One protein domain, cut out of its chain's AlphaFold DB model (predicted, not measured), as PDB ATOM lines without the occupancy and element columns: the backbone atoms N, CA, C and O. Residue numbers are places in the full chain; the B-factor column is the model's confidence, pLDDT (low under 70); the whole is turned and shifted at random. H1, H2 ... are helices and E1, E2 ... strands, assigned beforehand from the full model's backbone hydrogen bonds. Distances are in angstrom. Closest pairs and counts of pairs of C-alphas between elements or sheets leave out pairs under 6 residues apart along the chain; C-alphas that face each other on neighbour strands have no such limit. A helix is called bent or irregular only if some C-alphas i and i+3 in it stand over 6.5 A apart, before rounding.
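AT A GLANCE: This is residues 16 to 160 of the 171 residues of an uncharacterized protein of Candidatus Thorarchaeota archaeon SMTZ-45 (UniProt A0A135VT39). A twisted sheet of three strands, E1, E3 and E2, is covered on one face by the bent helix H1, while the long helix H2 packs on its edge strand E2. Residues 149 to 160, of which 149 to 158 belong to H3, stick out from this body, and the short strand E4 sits near the start of E1 between two long links. The printed part has 145 residues, with three named helices and four named strands in the order E1, H1, E2, E3, E4, H2, H3. The sheet is antiparallel, in the order E1, E3, E2, and the class is mixed, helices and strands. The whole is compact, with a radius of gyration of the C-alphas of 16.1 A and spans of 43 by 43 by 33 A.

HOW THE PARTS SIT: The inner strand E3, residues 66 to 78, has E1, residues 16 to 23, and E2, residues 53 to 63, as antiparallel neighbours. N 19 and O 72, 3.0 A apart, are within hydrogen-bond range across E1 and E3; so are N 59 and O 73, 3.0 A, across the hairpin E2 and E3. E2 bends by 82 degrees at residue 60 and E3 by 112 degrees at residue 69. H1, residues 29 to 49, was assigned as one helix by its hydrogen bonds but is bent, with C-alphas 38 and 41 6.9 A apart; its arms are H1a, residues 29 to 38, and H1b, residues 41 to 49. The arms are on one face of the sheet, making two layers, helices over strands. H1a lies over E1 and E3 at a height over the sheet of 9.7 A, and H1b over E2 at 9.5 A. E1, H1 and E2 form a split strand-helix-strand unit, two strands running the same way with E3 between them, and its crossover is right-handed. H2, residues 115 to 135, is on the sheet at the sheet's level; its closest C-alphas to E2 are those of Gly 123 and Gln 57, 4.7 A apart. With residues 130 to 134 alone H2 touches H1a, about perpendicular at 86 degrees, closest at the C-alphas of Ile 130 and Ile 36, 6.9 A. H3, residues 145 to 158, is close to H1a but not clearly touching, the closest C-alphas being those of Val 145 and Tyr 29, 7.0 A. E4, residues 94 to 96, pairs with no named strand. Every O i to N i+4 pair is within hydrogen-bond range in H1a, H1b and H2, and 8 of 10 in H3.

IN THESE COORDINATES: E1 begins at C-alpha 16 (203.823, 147.498, 206.457) and is 21.0 A long; E2 measures 22.9 A and E3 26.2 A. H1a is 14.2 A long, H1b 11.7 A and E4 6.4 A. H2 is 30.3 A long and begins at C-alpha 115 (201.593, 130.013, 202.699). H3, 20.4 A long, ends at C-alpha 158 (182.529, 131.303, 189.568).

THE WHOLE: The two C-alphas farthest apart, those of Ala 108 and Asn 140, are 46.1 A apart. The printed part has no cut; the links E3 to E4 and E4 to H2 are long. Mean pLDDT of the printed part is 89.3, with residues 138 to 141 and 160 under 70.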
ATOM      1  N   GLU A  16     205.101 146.854 206.701       96.88
ATOM      2  CA  GLU A  16     203.823 147.498 206.457       96.88
ATOM      3  C   GLU A  16     203.930 149.012 206.503       96.88
ATOM      4  O   GLU A  16     204.789 149.580 207.178       96.88
ATOM      5  N   THR A  17     203.025 149.650 205.773       98.06
ATOM      6  CA  THR A  17     202.795 151.083 205.808       98.06
ATOM      7  C   THR A  17     201.314 151.400 205.660       98.06
ATOM      8  O   THR A  17     200.492 150.518 205.390       98.06
ATOM      9  N   TRP A  18     200.969 152.669 205.843       98.25
ATOM     10  CA  TRP A  18     199.595 153.136 205.825       98.25
ATOM     11  C   TRP A  18     199.464 154.421 205.022       98.25
ATOM     12  O   TRP A  18     200.232 155.362 205.211       98.25
ATOM     13  N   ILE A  19     198.462 154.474 204.144       98.31
ATOM     14  CA  ILE A  19     198.147 155.665 203.348       98.31
ATOM     15  C   ILE A  19     196.721 156.095 203.668       98.31
ATOM     16  O   ILE A  19     195.762 155.368 203.396       98.31
ATOM     17  N   ARG A  20     196.570 157.289 204.246       97.94
ATOM     18  CA  ARG A  20     195.254 157.845 204.591       97.94
ATOM     19  C   ARG A  20     194.434 158.118 203.332       97.94
ATOM     20  O   ARG A  20     194.911 158.806 202.428       97.94
ATOM     21  N   ILE A  21     193.185 157.653 203.341       97.56
ATOM     22  CA  ILE A  21     192.194 157.900 202.286       97.56
ATOM     23  C   ILE A  21     191.319 159.102 202.668       97.56
ATOM     24  O   ILE A  21     191.173 160.049 201.903       97.56
ATOM     25  N   GLY A  22     190.765 159.091 203.883       96.12
ATOM     26  CA  GLY A  22     189.907 160.156 204.409       96.12
ATOM     27  C   GLY A  22     188.962 159.655 205.506       96.12
ATOM     28  O   GLY A  22     189.179 158.552 206.007       96.12
ATOM     29  N   PRO A  23     187.941 160.435 205.905       96.69
ATOM     30  CA  PRO A  23     187.060 160.073 207.016       96.69
ATOM     31  C   PRO A  23     186.280 158.784 206.740       96.69
ATOM     32  O   PRO A  23     185.676 158.633 205.678       96.69
ATOM     33  N   ALA A  24     186.275 157.857 207.698       92.62
ATOM     34  CA  ALA A  24     185.665 156.536 207.532       92.62
ATOM     35  C   ALA A  24     184.136 156.608 207.358       92.62
ATOM     36  O   ALA A  24     183.558 155.823 206.614       92.62
ATOM     37  N   ASN A  25     183.484 157.580 208.002       92.75
ATOM     38  CA  ASN A  25     182.033 157.789 207.940       92.75
ATOM     39  C   ASN A  25     181.545 158.457 206.643       92.75
ATOM     40  O   ASN A  25     180.340 158.541 206.423       92.75
ATOM     41  N   SER A  26     182.457 158.954 205.808       93.62
ATOM     42  CA  SER A  26     182.145 159.586 204.523       93.62
ATOM     43  C   SER A  26     183.032 159.043 203.401       93.62
ATOM     44  O   SER A  26     183.308 159.749 202.428       93.62
ATOM     45  N   LEU A  27     183.540 157.818 203.561       92.75
ATOM     46  CA  LEU A  27     184.412 157.180 202.587       92.75
ATOM     47  C   LEU A  27     183.624 156.903 201.305       92.75
ATOM     48  O   LEU A  27     182.653 156.155 201.313       92.75
ATOM     49  N   SER A  28     184.065 157.483 200.191       91.06
ATOM     50  CA  SER A  28     183.468 157.232 198.879       91.06
ATOM     51  C   SER A  28     184.386 156.389 198.002       91.06
ATOM     52  O   SER A  28     185.612 156.428 198.130       91.06
ATOM     53  N   TYR A  29     183.799 155.683 197.031       88.75
ATOM     54  CA  TYR A  29     184.571 154.956 196.019       88.75
ATOM     55  C   TYR A  29     185.507 155.877 195.221       88.75
ATOM     56  O   TYR A  29     186.584 155.458 194.794       88.75
ATOM     57  N   LYS A  30     185.141 157.159 195.087       88.31
ATOM     58  CA  LYS A  30     185.994 158.179 194.475       88.31
ATOM     59  C   LYS A  30     187.271 158.415 195.252       88.31
ATOM     60  O   LYS A  30     188.344 158.334 194.670       88.31
ATOM     61  N   MET A  31     187.173 158.594 196.563       93.00
ATOM     62  CA  MET A  31     188.357 158.778 197.405       93.00
ATOM     63  C   MET A  31     189.305 157.575 197.334       93.00
ATOM     64  O   MET A  31     190.522 157.754 197.316       93.00
ATOM     65  N   ILE A  32     188.756 156.358 197.254       93.38
ATOM     66  CA  ILE A  32     189.531 155.120 197.097       93.38
ATOM     67  C   ILE A  32     190.289 155.130 195.764       93.38
ATOM     68  O   ILE A  32     191.507 154.957 195.754       93.38
ATOM     69  N   GLN A  33     189.590 155.366 194.652       91.44
ATOM     70  CA  GLN A  33     190.206 155.417 193.324       91.44
ATOM     71  C   GLN A  33     191.249 156.526 193.193       91.44
ATOM     72  O   GLN A  33     192.333 156.269 192.673       91.44
ATOM     73  N   ASP A  34     190.932 157.733 193.663       92.31
ATOM     74  CA  ASP A  34     191.847 158.875 193.635       92.31
ATOM     75  C   ASP A  34     193.120 158.529 194.419       92.31
ATOM     76  O   ASP A  34     194.227 158.651 193.901       92.31
ATOM     77  N   THR A  35     192.977 157.969 195.625       95.81
ATOM     78  CA  THR A  35     194.130 157.562 196.445       95.81
ATOM     79  C   THR A  35     194.956 156.463 195.771       95.81
ATOM     80  O   THR A  35     196.187 156.489 195.857       95.81
ATOM     81  N   ILE A  36     194.328 155.516 195.062       94.81
ATOM     82  CA  ILE A  36     195.073 154.522 194.280       94.81
ATOM     83  C   ILE A  36     195.843 155.195 193.144       94.81
ATOM     84  O   ILE A  36     197.041 154.961 193.013       94.81
ATOM     85  N   ARG A  37     195.197 156.055 192.351       92.25
ATOM     86  CA  ARG A  37     195.837 156.703 191.194       92.25
ATOM     87  C   ARG A  37     196.955 157.660 191.578       92.25
ATOM     88  O   ARG A  37     197.945 157.743 190.861       92.25
ATOM     89  N   GLU A  38     196.779 158.395 192.668       94.56
ATOM     90  CA  GLU A  38     197.686 159.473 193.062       94.56
ATOM     91  C   GLU A  38     198.796 159.001 194.002       94.56
ATOM     92  O   GLU A  38     199.852 159.630 194.056       94.56
ATOM     93  N   ARG A  39     198.566 157.920 194.764       97.31
ATOM     94  CA  ARG A  39     199.482 157.482 195.829       97.31
ATOM     95  C   ARG A  39     199.872 156.016 195.715       97.31
ATOM     96  O   ARG A  39     201.051 155.736 195.519       97.31
ATOM     97  N   VAL A  40     198.918 155.083 195.824       97.25
ATOM     98  CA  VAL A  40     199.234 153.639 195.903       97.25
ATOM     99  C   VAL A  40     199.898 153.151 194.612       97.25
ATOM    100  O   VAL A  40     201.011 152.639 194.660       97.25
ATOM    101  N   GLY A  41     199.251 153.362 193.465       95.75
ATOM    102  CA  GLY A  41     199.739 152.960 192.145       95.75
ATOM    103  C   GLY A  41     201.131 153.507 191.854       95.75
ATOM    104  O   GLY A  41     202.070 152.721 191.753       95.75
ATOM    105  N   PRO A  42     201.324 154.838 191.809       95.75
ATOM    106  CA  PRO A  42     202.635 155.417 191.536       95.75
ATOM    107  C   PRO A  42     203.733 154.947 192.498       95.75
ATOM    108  O   PRO A  42     204.857 154.721 192.057       95.75
ATOM    109  N   THR A  43     203.422 154.768 193.787       97.81
ATOM    110  CA  THR A  43     204.408 154.311 194.777       97.81
ATOM    111  C   THR A  43     204.816 152.867 194.526       97.81
ATOM    112  O   THR A  43     205.992 152.593 194.312       97.81
ATOM    113  N   PHE A  44     203.865 151.935 194.525       97.00
ATOM    114  CA  PHE A  44     204.190 150.508 194.513       97.00
ATOM    115  C   PHE A  44     204.557 149.995 193.117       97.00
ATOM    116  O   PHE A  44     205.419 149.125 193.010       97.00
ATOM    117  N   SER A  45     204.029 150.600 192.046       96.12
ATOM    118  CA  SER A  45     204.503 150.328 190.682       96.12
ATOM    119  C   SER A  45     205.949 150.790 190.483       96.12
ATOM    120  O   SER A  45     206.724 150.093 189.828       96.12
ATOM    121  N   ARG A  46     206.340 151.944 191.054       96.19
ATOM    122  CA  ARG A  46     207.741 152.401 191.033       96.19
ATOM    123  C   ARG A  46     208.637 151.419 191.784       96.19
ATOM    124  O   ARG A  46     209.597 150.943 191.194       96.19
ATOM    125  N   LEU A  47     208.291 151.091 193.029       97.06
ATOM    126  CA  LEU A  47     209.092 150.198 193.875       97.06
ATOM    127  C   LEU A  47     209.295 148.813 193.242       97.06
ATOM    128  O   LEU A  47     210.388 148.264 193.328       97.06
ATOM    129  N   LEU A  48     208.268 148.257 192.585       96.69
ATOM    130  CA  LEU A  48     208.405 147.006 191.831       96.69
ATOM    131  C   LEU A  48     209.328 147.165 190.620       96.69
ATOM    132  O   LEU A  48     210.196 146.330 190.387       96.69
ATOM    133  N   LYS A  49     209.145 148.232 189.836       95.75
ATOM    134  CA  LYS A  49     209.938 148.487 188.625       95.75
ATOM    135  C   LYS A  49     211.416 148.732 188.935       95.75
ATOM    136  O   LYS A  49     212.270 148.394 188.123       95.75
ATOM    137  N   GLU A  50     211.695 149.360 190.069       96.38
ATOM    138  CA  GLU A  50     213.045 149.650 190.562       96.38
ATOM    139  C   GLU A  50     213.629 148.482 191.374       96.38
ATOM    140  O   GLU A  50     214.734 148.596 191.890       96.38
ATOM    141  N   GLU A  51     212.910 147.352 191.446       95.94
ATOM    142  CA  GLU A  51     213.314 146.132 192.154       95.94
ATOM    143  C   GLU A  51     213.622 146.367 193.647       95.94
ATOM    144  O   GLU A  51     214.385 145.624 194.261       95.94
ATOM    145  N   GLU A  52     213.008 147.384 194.260       97.31
ATOM    146  CA  GLU A  52     213.113 147.658 195.700       97.31
ATOM    147  C   GLU A  52     212.210 146.723 196.517       97.31
ATOM    148  O   GLU A  52     212.539 146.330 197.638       97.31
ATOM    149  N   ILE A  53     211.076 146.325 195.936       97.56
ATOM    150  CA  ILE A  53     210.181 145.293 196.466       97.56
ATOM    151  C   ILE A  53     209.928 144.236 195.396       97.56
ATOM    152  O   ILE A  53     210.009 144.520 194.204       97.56
ATOM    153  N   ASN A  54     209.559 143.028 195.816       96.81
ATOM    154  CA  ASN A  54     209.128 141.956 194.907       96.81
ATOM    155  C   ASN A  54     207.658 141.548 195.102       96.81
ATOM    156  O   ASN A  54     207.115 140.741 194.344       96.81
ATOM    157  N   TRP A  55     207.009 142.100 196.126       97.50
ATOM    158  CA  TRP A  55     205.643 141.772 196.495       97.50
ATOM    159  C   TRP A  55     205.025 142.894 197.326       97.50
ATOM    160  O   TRP A  55     205.691 143.492 198.173       97.50
ATOM    161  N   PHE A  56     203.728 143.128 197.134       97.75
ATOM    162  CA  PHE A  56     202.909 143.928 198.034       97.75
ATOM    163  C   PHE A  56     201.456 143.449 198.017       97.75
ATOM    164  O   PHE A  56     201.015 142.813 197.065       97.75
ATOM    165  N   GLN A  57     200.702 143.795 199.054       96.62
ATOM    166  CA  GLN A  57     199.246 143.703 199.081       96.62
ATOM    167  C   GLN A  57     198.662 144.880 199.845       96.62
ATOM    168  O   GLN A  57     199.336 145.438 200.715       96.62
ATOM    169  N   PHE A  58     197.398 145.209 199.595       96.56
ATOM    170  CA  PHE A  58     196.692 146.194 200.404       96.56
ATOM    171  C   PHE A  58     195.260 145.782 200.740       96.56
ATOM    172  O   PHE A  58     194.576 145.116 199.967       96.56
ATOM    173  N   LEU A  59     194.787 146.269 201.885       94.75
ATOM    174  CA  LEU A  59     193.380 146.259 202.271       94.75
ATOM    175  C   LEU A  59     192.983 147.617 202.859       94.75
ATOM    176  O   LEU A  59     193.839 148.423 203.217       94.75
ATOM    177  N   ILE A  60     191.679 147.882 202.941       95.25
ATOM    178  CA  ILE A  60     191.150 149.143 203.469       95.25
ATOM    179  C   ILE A  60     190.515 148.899 204.831       95.25
ATOM    180  O   ILE A  60     189.566 148.126 204.941       95.25
ATOM    181  N   HIS A  61     191.017 149.583 205.858       92.25
ATOM    182  CA  HIS A  61     190.419 149.615 207.193       92.25
ATOM    183  C   HIS A  61     190.970 150.792 208.015       92.25
ATOM    184  O   HIS A  61     191.912 151.461 207.579       92.25
ATOM    185  N   PRO A  62     190.393 151.086 209.192       93.69
ATOM    186  CA  PRO A  62     190.961 152.081 210.091       93.69
ATOM    187  C   PRO A  62     192.354 151.691 210.596       93.69
ATOM    188  O   PRO A  62     192.644 150.511 210.831       93.69
ATOM    189  N   PHE A  63     193.200 152.700 210.803       91.94
ATOM    190  CA  PHE A  63     194.492 152.536 211.465       91.94
ATOM    191  C   PHE A  63     194.259 152.306 212.968       91.94
ATOM    192  O   PHE A  63     193.427 153.000 213.549       91.94
ATOM    193  N   PRO A  64     194.970 151.390 213.658       90.19
ATOM    194  CA  PRO A  64     194.751 151.147 215.086       90.19
ATOM    195  C   PRO A  64     194.757 152.417 215.953       90.19
ATOM    196  O   PRO A  64     193.935 152.532 216.861       90.19
ATOM    197  N   GLY A  65     195.614 153.394 215.633       91.75
ATOM    198  CA  GLY A  65     195.687 154.691 216.319       91.75
ATOM    199  C   GLY A  65     194.726 155.774 215.810       91.75
ATOM    200  O   GLY A  65     194.681 156.851 216.396       91.75
ATOM    201  N   ASP A  66     193.964 155.520 214.742       93.44
ATOM    202  CA  ASP A  66     192.982 156.450 214.179       93.44
ATOM    203  C   ASP A  66     191.765 155.695 213.623       93.44
ATOM    204  O   ASP A  66     191.753 155.206 212.493       93.44
ATOM    205  N   GLN A  67     190.707 155.657 214.434       93.19
ATOM    206  CA  GLN A  67     189.428 155.033 214.087       93.19
ATOM    207  C   GLN A  67     188.493 155.962 213.293       93.19
ATOM    208  O   GLN A  67     187.418 155.545 212.867       93.19
ATOM    209  N   THR A  68     188.867 157.233 213.110       96.50
ATOM    210  CA  THR A  68     188.034 158.234 212.426       96.50
ATOM    211  C   THR A  68     188.287 158.273 210.924       96.50
ATOM    212  O   THR A  68     187.437 158.751 210.170       96.50
ATOM    213  N   ASN A  69     189.430 157.751 210.474       96.94
ATOM    214  CA  ASN A  69     189.827 157.723 209.075       96.94
ATOM    215  C   ASN A  69     190.004 156.295 208.557       96.94
ATOM    216  O   ASN A  69     190.409 155.388 209.280       96.94
ATOM    217  N   ALA A  70     189.722 156.118 207.271       97.12
ATOM    218  CA  ALA A  70     190.065 154.928 206.515       97.12
ATOM    219  C   ALA A  70     191.460 155.074 205.897       97.12
ATOM    220  O   ALA A  70     191.856 156.155 205.439       97.12
ATOM    221  N   TYR A  71     192.177 153.957 205.852       98.38
ATOM    222  CA  TYR A  71     193.527 153.867 205.322       98.38
ATOM    223  C   TYR A  71     193.646 152.670 204.392       98.38
ATOM    224  O   TYR A  71     193.008 151.642 204.616       98.38
ATOM    225  N   PHE A  72     194.516 152.781 203.394       98.19
ATOM    226  CA  PHE A  72     195.144 151.600 202.822       98.19
ATOM    227  C   PHE A  72     196.187 151.097 203.812       98.19
ATOM    228  O   PHE A  72     197.175 151.790 204.057       98.19
ATOM    229  N   HIS A  73     195.964 149.912 204.369       97.62
ATOM    230  CA  HIS A  73     196.992 149.136 205.051       97.62
ATOM    231  C   HIS A  73     197.730 148.321 204.006       97.62
ATOM    232  O   HIS A  73     197.147 147.434 203.377       97.62
ATOM    233  N   ILE A  74     198.999 148.645 203.797       97.94
ATOM    234  CA  ILE A  74     199.808 148.044 202.747       97.94
ATOM    235  C   ILE A  74     200.893 147.219 203.406       97.94
ATOM    236  O   ILE A  74     201.596 147.711 204.282       97.94
ATOM    237  N   ARG A  75     201.040 145.971 202.972       96.88
ATOM    238  CA  ARG A  75     202.181 145.126 203.329       96.88
ATOM    239  C   ARG A  75     203.027 144.908 202.097       96.88
ATOM    240  O   ARG A  75     202.471 144.779 201.013       96.88
ATOM    241  N   PHE A  76     204.335 144.841 202.264       97.06
ATOM    242  CA  PHE A  76     205.268 144.633 201.167       97.06
ATOM    243  C   PHE A  76     206.494 143.852 201.626       97.06
ATOM    244  O   PHE A  76     206.810 143.815 202.815       97.06
ATOM    245  N   SER A  77     207.156 143.205 200.670       96.75
ATOM    246  CA  SER A  77     208.405 142.474 200.873       96.75
ATOM    247  C   SER A  77     209.508 143.204 200.108       96.75
ATOM    248  O   SER A  77     209.527 143.139 198.875       96.75
ATOM    249  N   PRO A  78     210.407 143.914 200.807       96.44
ATOM    250  CA  PRO A  78     211.641 144.415 200.227       96.44
ATOM    251  C   PRO A  78     212.476 143.297 199.596       96.44
ATOM    252  O   PRO A  78     212.468 142.162 200.076       96.44
ATOM    253  N   THR A  79     213.216 143.609 198.534       95.25
ATOM    254  CA  THR A  79     214.201 142.681 197.944       95.25
ATOM    255  C   THR A  79     215.462 142.564 198.798       95.25
ATOM    256  O   THR A  79     216.098 141.509 198.830       95.25
ATOM    257  N   GLN A  80     215.804 143.630 199.524       93.38
ATOM    258  CA  GLN A  80     216.828 143.656 200.563       93.38
ATOM    259  C   GLN A  80     216.153 143.914 201.907       93.38
ATOM    260  O   GLN A  80     215.274 144.762 201.984       93.38
ATOM    261  N   ASP A  81     216.550 143.206 202.968       90.12
ATOM    262  CA  ASP A  81     215.923 143.319 204.296       90.12
ATOM    263  C   ASP A  81     216.304 144.619 205.026       90.12
ATOM    264  O   ASP A  81     216.994 144.622 206.047       90.12
ATOM    265  N   THR A  82     215.877 145.740 204.458       91.31
ATOM    266  CA  THR A  82     216.165 147.096 204.907       91.31
ATOM    267  C   THR A  82     214.928 147.970 204.762       91.31
ATOM    268  O   THR A  82     214.008 147.673 204.001       91.31
ATOM    269  N   GLU A  83     214.911 149.071 205.505       92.25
ATOM    270  CA  GLU A  83     213.906 150.109 205.324       92.25
ATOM    271  C   GLU A  83     214.024 150.713 203.915       92.25
ATOM    272  O   GLU A  83     215.127 150.979 203.437       92.25
ATOM    273  N   ILE A  84     212.884 150.890 203.253       94.81
ATOM    274  CA  ILE A  84     212.759 151.501 201.926       94.81
ATOM    275  C   ILE A  84     212.389 152.975 202.077       94.81
ATOM    276  O   ILE A  84     211.614 153.313 202.971       94.81
ATOM    277  N   ASP A  85     212.886 153.826 201.177       95.38
ATOM    278  CA  ASP A  85     212.492 155.234 201.097       95.38
ATOM    279  C   ASP A  85     211.062 155.368 200.540       95.38
ATOM    280  O   ASP A  85     210.809 155.285 199.329       95.38
ATOM    281  N   LEU A  86     210.095 155.522 201.448       97.31
ATOM    282  CA  LEU A  86     208.694 155.735 201.109       97.31
ATOM    283  C   LEU A  86     208.320 157.226 201.136       97.31
ATOM    284  O   LEU A  86     208.823 157.991 201.959       97.31
ATOM    285  N   PRO A  87     207.357 157.657 200.298       97.69
ATOM    286  CA  PRO A  87     206.816 159.009 200.372       97.69
ATOM    287  C   PRO A  87     206.288 159.354 201.771       97.69
ATOM    288  O   PRO A  87     205.724 158.510 202.460       97.69
ATOM    289  N   THR A  88     206.349 160.629 202.157       97.31
ATOM    290  CA  THR A  88     205.973 161.091 203.511       97.31
ATOM    291  C   THR A  88     204.513 160.836 203.906       97.31
ATOM    292  O   THR A  88     204.170 160.911 205.085       97.31
ATOM    293  N   TYR A  89     203.637 160.532 202.945       97.19
ATOM    294  CA  TYR A  89     202.249 160.135 203.198       97.19
ATOM    295  C   TYR A  89     202.073 158.644 203.539       97.19
ATOM    296  O   TYR A  89     200.956 158.238 203.865       97.19
ATOM    297  N   CYS A  90     203.133 157.840 203.443       97.44
ATOM    298  CA  CYS A  90     203.185 156.438 203.846       97.44
ATOM    299  C   CYS A  90     203.682 156.363 205.294       97.44
ATOM    300  O   CYS A  90     204.883 156.422 205.549       97.44
ATOM    301  N   THR A  91     202.775 156.288 206.269       94.12
ATOM    302  CA  THR A  91     203.173 156.373 207.680       94.12
ATOM    303  C   THR A  91     202.197 155.683 208.634       94.12
ATOM    304  O   THR A  91     200.988 155.874 208.496       94.12
ATOM    305  N   PRO A  92     202.691 154.931 209.639       95.25
ATOM    306  CA  PRO A  92     204.102 154.602 209.888       95.25
ATOM    307  C   PRO A  92     204.606 153.492 208.955       95.25
ATOM    308  O   PRO A  92     203.804 152.695 208.483       95.25
ATOM    309  N   GLN A  93     205.919 153.413 208.732       95.81
ATOM    310  CA  GLN A  93     206.571 152.248 208.127       95.81
ATOM    311  C   GLN A  93     207.189 151.388 209.230       95.81
ATOM    312  O   GLN A  93     207.922 151.898 210.075       95.81
ATOM    313  N   GLN A  94     206.879 150.094 209.248       95.81
ATOM    314  CA  GLN A  94     207.417 149.188 210.263       95.81
ATOM    315  C   GLN A  94     207.563 147.761 209.747       95.81
ATOM    316  O   GLN A  94     206.732 147.275 208.980       95.81
ATOM    317  N   LYS A  95     208.609 147.069 210.206       95.31
ATOM    318  CA  LYS A  95     208.779 145.635 209.972       95.31
ATOM    319  C   LYS A  95     207.811 144.852 210.853       95.31
ATOM    320  O   LYS A  95     207.673 145.142 212.041       95.31
ATOM    321  N   ILE A  96     207.171 143.838 210.284       92.31
ATOM    322  CA  ILE A  96     206.208 142.986 210.980       92.31
ATOM    323  C   ILE A  96     206.562 141.513 210.834       92.31
ATOM    324  O   ILE A  96     207.215 141.091 209.885       92.31
ATOM    325  N   ASN A  97     206.073 140.712 211.775       85.44
ATOM    326  CA  ASN A  97     206.092 139.265 211.653       85.44
ATOM    327  C   ASN A  97     204.698 138.791 211.229       85.44
ATOM    328  O   ASN A  97     203.770 138.764 212.037       85.44
ATOM    329  N   VAL A  98     204.546 138.453 209.948       77.50
ATOM    330  CA  VAL A  98     203.287 137.896 209.419       77.50
ATOM    331  C   VAL A  98     203.147 136.413 209.788       77.50
ATOM    332  O   VAL A  98     202.035 135.884 209.865       77.50
ATOM    333  N   GLY A  99     204.266 135.747 210.084       72.44
ATOM    334  CA  GLY A  99     204.327 134.325 210.389       72.44
ATOM    335  C   GLY A  99     203.814 133.449 209.241       72.44
ATOM    336  O   GLY A  99     203.715 133.863 208.089       72.44
ATOM    337  N   GLN A 100     203.445 132.209 209.567       71.62
ATOM    338  CA  GLN A 100     202.868 131.242 208.623       71.62
ATOM    339  C   GLN A 100     201.328 131.263 208.621       71.62
ATOM    340  O   GLN A 100     200.690 130.208 208.579       71.62
ATOM    341  N   SER A 101     200.718 132.445 208.737       78.69
ATOM    342  CA  SER A 101     199.261 132.595 208.826       78.69
ATOM    343  C   SER A 101     198.724 133.557 207.773       78.69
ATOM    344  O   SER A 101     199.341 134.571 207.460       78.69
ATOM    345  N   ILE A 102     197.536 133.242 207.262       81.25
ATOM    346  CA  ILE A 102     196.709 134.119 206.434       81.25
ATOM    347  C   ILE A 102     195.373 134.172 207.161       81.25
ATOM    348  O   ILE A 102     194.692 133.160 207.237       81.25
ATOM    349  N   ALA A 103     195.060 135.302 207.793       78.38
ATOM    350  CA  ALA A 103     193.969 135.474 208.760       78.38
ATOM    351  C   ALA A 103     192.736 134.565 208.538       78.38
ATOM    352  O   ALA A 103     192.016 134.702 207.556       78.38
ATOM    353  N   GLY A 104     192.477 133.645 209.472       75.56
ATOM    354  CA  GLY A 104     191.316 132.743 209.428       75.56
ATOM    355  C   GLY A 104     191.404 131.593 208.411       75.56
ATOM    356  O   GLY A 104     190.619 130.651 208.503       75.56
ATOM    357  N   VAL A 105     192.369 131.609 207.488       82.12
ATOM    358  CA  VAL A 105     192.623 130.508 206.554       82.12
ATOM    359  C   VAL A 105     193.298 129.360 207.295       82.12
ATOM    360  O   VAL A 105     194.371 129.500 207.885       82.12
ATOM    361  N   ASN A 106     192.681 128.181 207.239       81.69
ATOM    362  CA  ASN A 106     193.285 126.969 207.771       81.69
ATOM    363  C   ASN A 106     194.417 126.504 206.846       81.69
ATOM    364  O   ASN A 106     194.160 125.971 205.765       81.69
ATOM    365  N   ARG A 107     195.669 126.651 207.301       82.00
ATOM    366  CA  ARG A 107     196.864 126.261 206.535       82.00
ATOM    367  C   ARG A 107     196.827 124.824 206.014       82.00
ATOM    368  O   ARG A 107     197.311 124.587 204.917       82.00
ATOM    369  N   ALA A 108     196.204 123.901 206.756       84.00
ATOM    370  CA  ALA A 108     196.110 122.488 206.387       84.00
ATOM    371  C   ALA A 108     195.284 122.244 205.112       84.00
ATOM    372  O   ALA A 108     195.358 121.165 204.531       84.00
ATOM    373  N   LEU A 109     194.486 123.231 204.692       82.06
ATOM    374  CA  LEU A 109     193.699 123.181 203.461       82.06
ATOM    375  C   LEU A 109     194.478 123.694 202.241       82.06
ATOM    376  O   LEU A 109     193.990 123.582 201.118       82.06
ATOM    377  N   LEU A 110     195.674 124.258 202.435       82.44
ATOM    378  CA  LEU A 110     196.507 124.752 201.344       82.44
ATOM    379  C   LEU A 110     197.357 123.624 200.765       82.44
ATOM    380  O   LEU A 110     197.911 122.789 201.486       82.44
ATOM    381  N   LYS A 111     197.516 123.630 199.440       75.31
ATOM    382  CA  LYS A 111     198.387 122.683 198.742       75.31
ATOM    383  C   LYS A 111     199.801 122.778 199.317       75.31
ATOM    384  O   LYS A 111     200.395 123.852 199.327       75.31
ATOM    385  N   ASN A 112     200.329 121.655 199.799       80.75
ATOM    386  CA  ASN A 112     201.649 121.558 200.433       80.75
ATOM    387  C   ASN A 112     201.867 122.516 201.626       80.75
ATOM    388  O   ASN A 112     203.012 122.742 202.005       80.75
ATOM    389  N   ASN A 113     200.800 123.074 202.219       74.94
ATOM    390  CA  ASN A 113     200.877 124.154 203.210       74.94
ATOM    391  C   ASN A 113     201.698 125.378 202.733       74.94
ATOM    392  O   ASN A 113     202.342 126.042 203.547       74.94
ATOM    393  N   ASP A 114     201.703 125.674 201.424       86.94
ATOM    394  CA  ASP A 114     202.496 126.772 200.851       86.94
ATOM    395  C   ASP A 114     201.825 128.135 201.098       86.94
ATOM    396  O   ASP A 114     201.074 128.666 200.278       86.94
ATOM    397  N   ILE A 115     202.086 128.696 202.280       89.50
ATOM    398  CA  ILE A 115     201.593 130.013 202.699       89.50
ATOM    399  C   ILE A 115     202.155 131.132 201.813       89.50
ATOM    400  O   ILE A 115     201.451 132.101 201.537       89.50
ATOM    401  N   ALA A 116     203.398 131.002 201.342       90.88
ATOM    402  CA  ALA A 116     204.016 132.008 200.484       90.88
ATOM    403  C   ALA A 116     203.327 132.075 199.112       90.88
ATOM    404  O   ALA A 116     203.130 133.166 198.586       90.88
ATOM    405  N   GLU A 117     202.895 130.936 198.561       91.88
ATOM    406  CA  GLU A 117     202.075 130.908 197.341       91.88
ATOM    407  C   GLU A 117     200.716 131.582 197.543       91.88
ATOM    408  O   GLU A 117     200.281 132.365 196.702       91.88
ATOM    409  N   ALA A 118     200.055 131.332 198.672       91.50
ATOM    410  CA  ALA A 118     198.788 131.993 198.959       91.50
ATOM    411  C   ALA A 118     198.962 133.518 199.121       91.50
ATOM    412  O   ALA A 118     198.152 134.282 198.598       91.50
ATOM    413  N   TRP A 119     200.052 133.982 199.743       92.81
ATOM    414  CA  TRP A 119     200.386 135.408 199.763       92.81
ATOM    415  C   TRP A 119     200.737 135.966 198.381       92.81
ATOM    416  O   TRP A 119     200.321 137.081 198.074       92.81
ATOM    417  N   ARG A 120     201.438 135.210 197.525       94.94
ATOM    418  CA  ARG A 120     201.712 135.605 196.132       94.94
ATOM    419  C   ARG A 120     200.412 135.918 195.390       94.94
ATOM    420  O   ARG A 120     200.298 137.002 194.830       94.94
ATOM    421  N   ILE A 121     199.416 135.034 195.487       93.00
ATOM    422  CA  ILE A 121     198.087 135.217 194.873       93.00
ATOM    423  C   ILE A 121     197.380 136.470 195.423       93.00
ATOM    424  O   ILE A 121     196.787 137.235 194.665       93.00
ATOM    425  N   ILE A 122     197.461 136.722 196.735       92.94
ATOM    426  CA  ILE A 122     196.908 137.946 197.350       92.94
ATOM    427  C   ILE A 122     197.609 139.207 196.806       92.94
ATOM    428  O   ILE A 122     196.968 140.239 196.586       92.94
ATOM    429  N   GLY A 123     198.918 139.127 196.563       95.81
ATOM    430  CA  GLY A 123     199.667 140.217 195.945       95.81
ATOM    431  C   GLY A 123     199.270 140.456 194.489       95.81
ATOM    432  O   GLY A 123     199.030 141.598 194.107       95.81
ATOM    433  N   GLU A 124     199.093 139.390 193.701       95.44
ATOM    434  CA  GLU A 124     198.578 139.478 192.323       95.44
ATOM    435  C   GLU A 124     197.208 140.154 192.271       95.44
ATOM    436  O   GLU A 124     196.975 141.009 191.421       95.44
ATOM    437  N   GLN A 125     196.316 139.845 193.217       92.81
ATOM    438  CA  GLN A 125     195.020 140.518 193.314       92.81
ATOM    439  C   GLN A 125     195.173 142.032 193.531       92.81
ATOM    440  O   GLN A 125     194.462 142.822 192.909       92.81
ATOM    441  N   SER A 126     196.094 142.443 194.407       95.19
ATOM    442  CA  SER A 126     196.346 143.863 194.691       95.19
ATOM    443  C   SER A 126     196.954 144.584 193.485       95.19
ATOM    444  O   SER A 126     196.528 145.692 193.152       95.19
ATOM    445  N   ALA A 127     197.908 143.944 192.804       95.62
ATOM    446  CA  ALA A 127     198.508 144.454 191.576       95.62
ATOM    447  C   ALA A 127     197.461 144.622 190.468       95.62
ATOM    448  O   ALA A 127     197.332 145.705 189.897       95.62
ATOM    449  N   TRP A 128     196.632 143.600 190.256       92.88
ATOM    450  CA  TRP A 128     195.562 143.630 189.267       92.88
ATOM    451  C   TRP A 128     194.580 144.794 189.496       92.88
ATOM    452  O   TRP A 128     194.182 145.451 188.537       92.88
ATOM    453  N   ILE A 129     194.216 145.112 190.750       90.94
ATOM    454  CA  ILE A 129     193.332 146.259 191.050       90.94
ATOM    455  C   ILE A 129     193.949 147.579 190.572       90.94
ATOM    456  O   ILE A 129     193.241 148.425 190.022       90.94
ATOM    457  N   ILE A 130     195.252 147.774 190.791       92.44
ATOM    458  CA  ILE A 130     195.950 148.978 190.334       92.44
ATOM    459  C   ILE A 130     195.926 149.020 188.807       92.44
ATOM    460  O   ILE A 130     195.458 150.011 188.255       92.44
ATOM    461  N   GLU A 131     196.332 147.947 188.126       90.50
ATOM    462  CA  GLU A 131     196.340 147.883 186.656       90.50
ATOM    463  C   GLU A 131     194.955 148.122 186.056       90.50
ATOM    464  O   GLU A 131     194.815 148.885 185.100       90.50
ATOM    465  N   PHE A 132     193.915 147.539 186.656       87.38
ATOM    466  CA  PHE A 132     192.528 147.780 186.278       87.38
ATOM    467  C   PHE A 132     192.176 149.268 186.391       87.38
ATOM    468  O   PHE A 132     191.633 149.848 185.452       87.38
ATOM    469  N   ILE A 133     192.522 149.922 187.504       87.44
ATOM    470  CA  ILE A 133     192.267 151.357 187.700       87.44
ATOM    471  C   ILE A 133     193.062 152.219 186.711       87.44
ATOM    472  O   ILE A 133     192.552 153.235 186.218       87.44
ATOM    473  N   GLU A 134     194.297 151.822 186.412       84.38
ATOM    474  CA  GLU A 134     195.164 152.513 185.464       84.38
ATOM    475  C   GLU A 134     194.702 152.376 184.012       84.38
ATOM    476  O   GLU A 134     194.795 153.345 183.261       84.38
ATOM    477  N   ALA A 135     194.157 151.221 183.627       85.19
ATOM    478  CA  ALA A 135     193.639 150.984 182.281       85.19
ATOM    479  C   ALA A 135     192.478 151.927 181.913       85.19
ATOM    480  O   ALA A 135     192.251 152.192 180.739       85.19
ATOM    481  N   HIS A 136     191.786 152.494 182.907       81.88
ATOM    482  CA  HIS A 136     190.691 153.450 182.711       81.88
ATOM    483  C   HIS A 136     191.136 154.919 182.854       81.88
ATOM    484  O   HIS A 136     190.324 155.792 183.162       81.88
ATOM    485  N   LYS A 137     192.436 155.222 182.701       72.69
ATOM    486  CA  LYS A 137     192.962 156.596 182.817       72.69
ATOM    487  C   LYS A 137     192.497 157.531 181.691       72.69
ATOM    488  O   LYS A 137     192.458 158.736 181.919       72.69
ATOM    489  N   GLU A 138     192.139 157.007 180.518       66.06
ATOM    490  CA  GLU A 138     191.820 157.827 179.335       66.06
ATOM    491  C   GLU A 138     190.358 158.336 179.299       66.06
ATOM    492  O   GLU A 138     190.094 159.376 178.701       66.06
ATOM    493  N   ASP A 139     189.431 157.713 180.042       59.00
ATOM    494  CA  ASP A 139     187.997 158.064 180.063       59.00
ATOM    495  C   ASP A 139     187.611 158.885 181.310       59.00
ATOM    496  O   ASP A 139     186.994 158.383 182.254       59.00
ATOM    497  N   ASN A 140     188.018 160.162 181.362       62.06
ATOM    498  CA  ASN A 140     187.834 161.070 182.517       62.06
ATOM    499  C   ASN A 140     188.402 160.545 183.854       62.06
ATOM    500  O   ASN A 140     188.141 161.125 184.910       62.06
ATOM    501  N   GLY A 141     189.177 159.455 183.817       65.31
ATOM    502  CA  GLY A 141     189.815 158.849 184.976       65.31
ATOM    503  C   GLY A 141     188.834 158.454 186.076       65.31
ATOM    504  O   GLY A 141     189.218 158.481 187.235       65.31
ATOM    505  N   TRP A 142     187.577 158.124 185.773       76.38
ATOM    506  CA  TRP A 142     186.602 157.668 186.769       76.38
ATOM    507  C   TRP A 142     186.007 156.338 186.342       76.38
ATOM    508  O   TRP A 142     185.400 156.245 185.281       76.38
ATOM    509  N   ILE A 143     186.134 155.317 187.191       82.00
ATOM    510  CA  ILE A 143     185.450 154.041 186.976       82.00
ATOM    511  C   ILE A 143     184.146 154.083 187.769       82.00
ATOM    512  O   ILE A 143     184.196 154.175 188.998       82.00
ATOM    513  N   PRO A 144     182.970 154.025 187.127       81.31
ATOM    514  CA  PRO A 144     181.719 153.886 187.856       81.31
ATOM    515  C   PRO A 144     181.752 152.638 188.745       81.31
ATOM    516  O   PRO A 144     182.189 151.579 188.297       81.31
ATOM    517  N   VAL A 145     181.253 152.747 189.982       79.38
ATOM    518  CA  VAL A 145     181.175 151.625 190.943       79.38
ATOM    519  C   VAL A 145     180.576 150.382 190.286       79.38
ATOM    520  O   VAL A 145     181.109 149.287 190.447       79.38
ATOM    521  N   ASP A 146     179.521 150.563 189.491       79.56
ATOM    522  CA  ASP A 146     178.807 149.483 188.812       79.56
ATOM    523  C   ASP A 146     179.706 148.656 187.887       79.56
ATOM    524  O   ASP A 146     179.530 147.446 187.798       79.56
ATOM    525  N   GLN A 147     180.710 149.265 187.244       81.12
ATOM    526  CA  GLN A 147     181.656 148.540 186.388       81.12
ATOM    527  C   GLN A 147     182.555 147.620 187.218       81.12
ATOM    528  O   GLN A 147     182.742 146.448 186.887       81.12
ATOM    529  N   THR A 148     183.058 148.114 188.351       78.88
ATOM    530  CA  THR A 148     183.863 147.308 189.276       78.88
ATOM    531  C   THR A 148     183.033 146.213 189.932       78.88
ATOM    532  O   THR A 148     183.473 145.067 189.998       78.88
ATOM    533  N   VAL A 149     181.813 146.533 190.372       79.25
ATOM    534  CA  VAL A 149     180.880 145.552 190.939       79.25
ATOM    535  C   VAL A 149     180.551 144.476 189.911       79.25
ATOM    536  O   VAL A 149     180.600 143.295 190.243       79.25
ATOM    537  N   GLN A 150     180.281 144.850 188.659       81.06
ATOM    538  CA  GLN A 150     179.977 143.900 187.593       81.06
ATOM    539  C   GLN A 150     181.164 142.983 187.283       81.06
ATOM    540  O   GLN A 150     180.970 141.791 187.051       81.06
ATOM    541  N   PHE A 151     182.392 143.499 187.322       79.69
ATOM    542  CA  PHE A 151     183.580 142.664 187.173       79.69
ATOM    543  C   PHE A 151     183.724 141.675 188.343       79.69
ATOM    544  O   PHE A 151     183.850 140.468 188.129       79.69
ATOM    545  N   MET A 152     183.608 142.156 189.586       76.50
ATOM    546  CA  MET A 152     183.672 141.307 190.784       76.50
ATOM    547  C   MET A 152     182.534 140.279 190.841       76.50
ATOM    548  O   MET A 152     182.716 139.175 191.355       76.50
ATOM    549  N   HIS A 153     181.374 140.593 190.265       77.50
ATOM    550  CA  HIS A 153     180.251 139.669 190.141       77.50
ATOM    551  C   HIS A 153     180.646 138.397 189.371       77.50
ATOM    552  O   HIS A 153     180.267 137.303 189.784       77.50
ATOM    553  N   PHE A 154     181.477 138.486 188.326       78.69
ATOM    554  CA  PHE A 154     181.969 137.285 187.638       78.69
ATOM    555  C   PHE A 154     182.837 136.400 188.545       78.69
ATOM    556  O   PHE A 154     182.690 135.179 188.508       78.69
ATOM    557  N   PHE A 155     183.655 136.988 189.425       73.94
ATOM    558  CA  PHE A 155     184.411 136.230 190.432       73.94
ATOM    559  C   PHE A 155     183.490 135.507 191.414       73.94
ATOM    560  O   PHE A 155     183.651 134.308 191.645       73.94
ATOM    561  N   PHE A 156     182.486 136.201 191.954       73.94
ATOM    562  CA  PHE A 156     181.533 135.589 192.883       73.94
ATOM    563  C   PHE A 156     180.672 134.504 192.225       73.94
ATOM    564  O   PHE A 156     180.383 133.485 192.855       73.94
ATOM    565  N   ASN A 157     180.312 134.674 190.950       78.19
ATOM    566  CA  ASN A 157     179.560 133.673 190.195       78.19
ATOM    567  C   ASN A 157     180.363 132.391 189.970       78.19
ATOM    568  O   ASN A 157     179.805 131.307 190.119       78.19
ATOM    569  N   MET A 158     181.666 132.488 189.682       73.00
ATOM    570  CA  MET A 158     182.529 131.303 189.568       73.00
ATOM    571  C   MET A 158     182.569 130.480 190.860       73.00
ATOM    572  O   MET A 158     182.668 129.256 190.809       73.00
ATOM    573  N   LEU A 159     182.457 131.136 192.018       74.38
ATOM    574  CA  LEU A 159     182.427 130.479 193.326       74.38
ATOM    575  C   LEU A 159     181.032 129.952 193.711       74.38
ATOM    576  O   LEU A 159     180.877 129.396 194.797       74.38
ATOM    577  N   GLY A 160     180.013 130.141 192.863       64.12
ATOM    578  CA  GLY A 160     178.625 129.797 193.186       64.12
ATOM    579  C   GLY A 160     178.037 130.637 194.328       64.12
ATOM    580  O   GLY A 160     177.050 130.234 194.936       64.12
TER     581      GLY A 160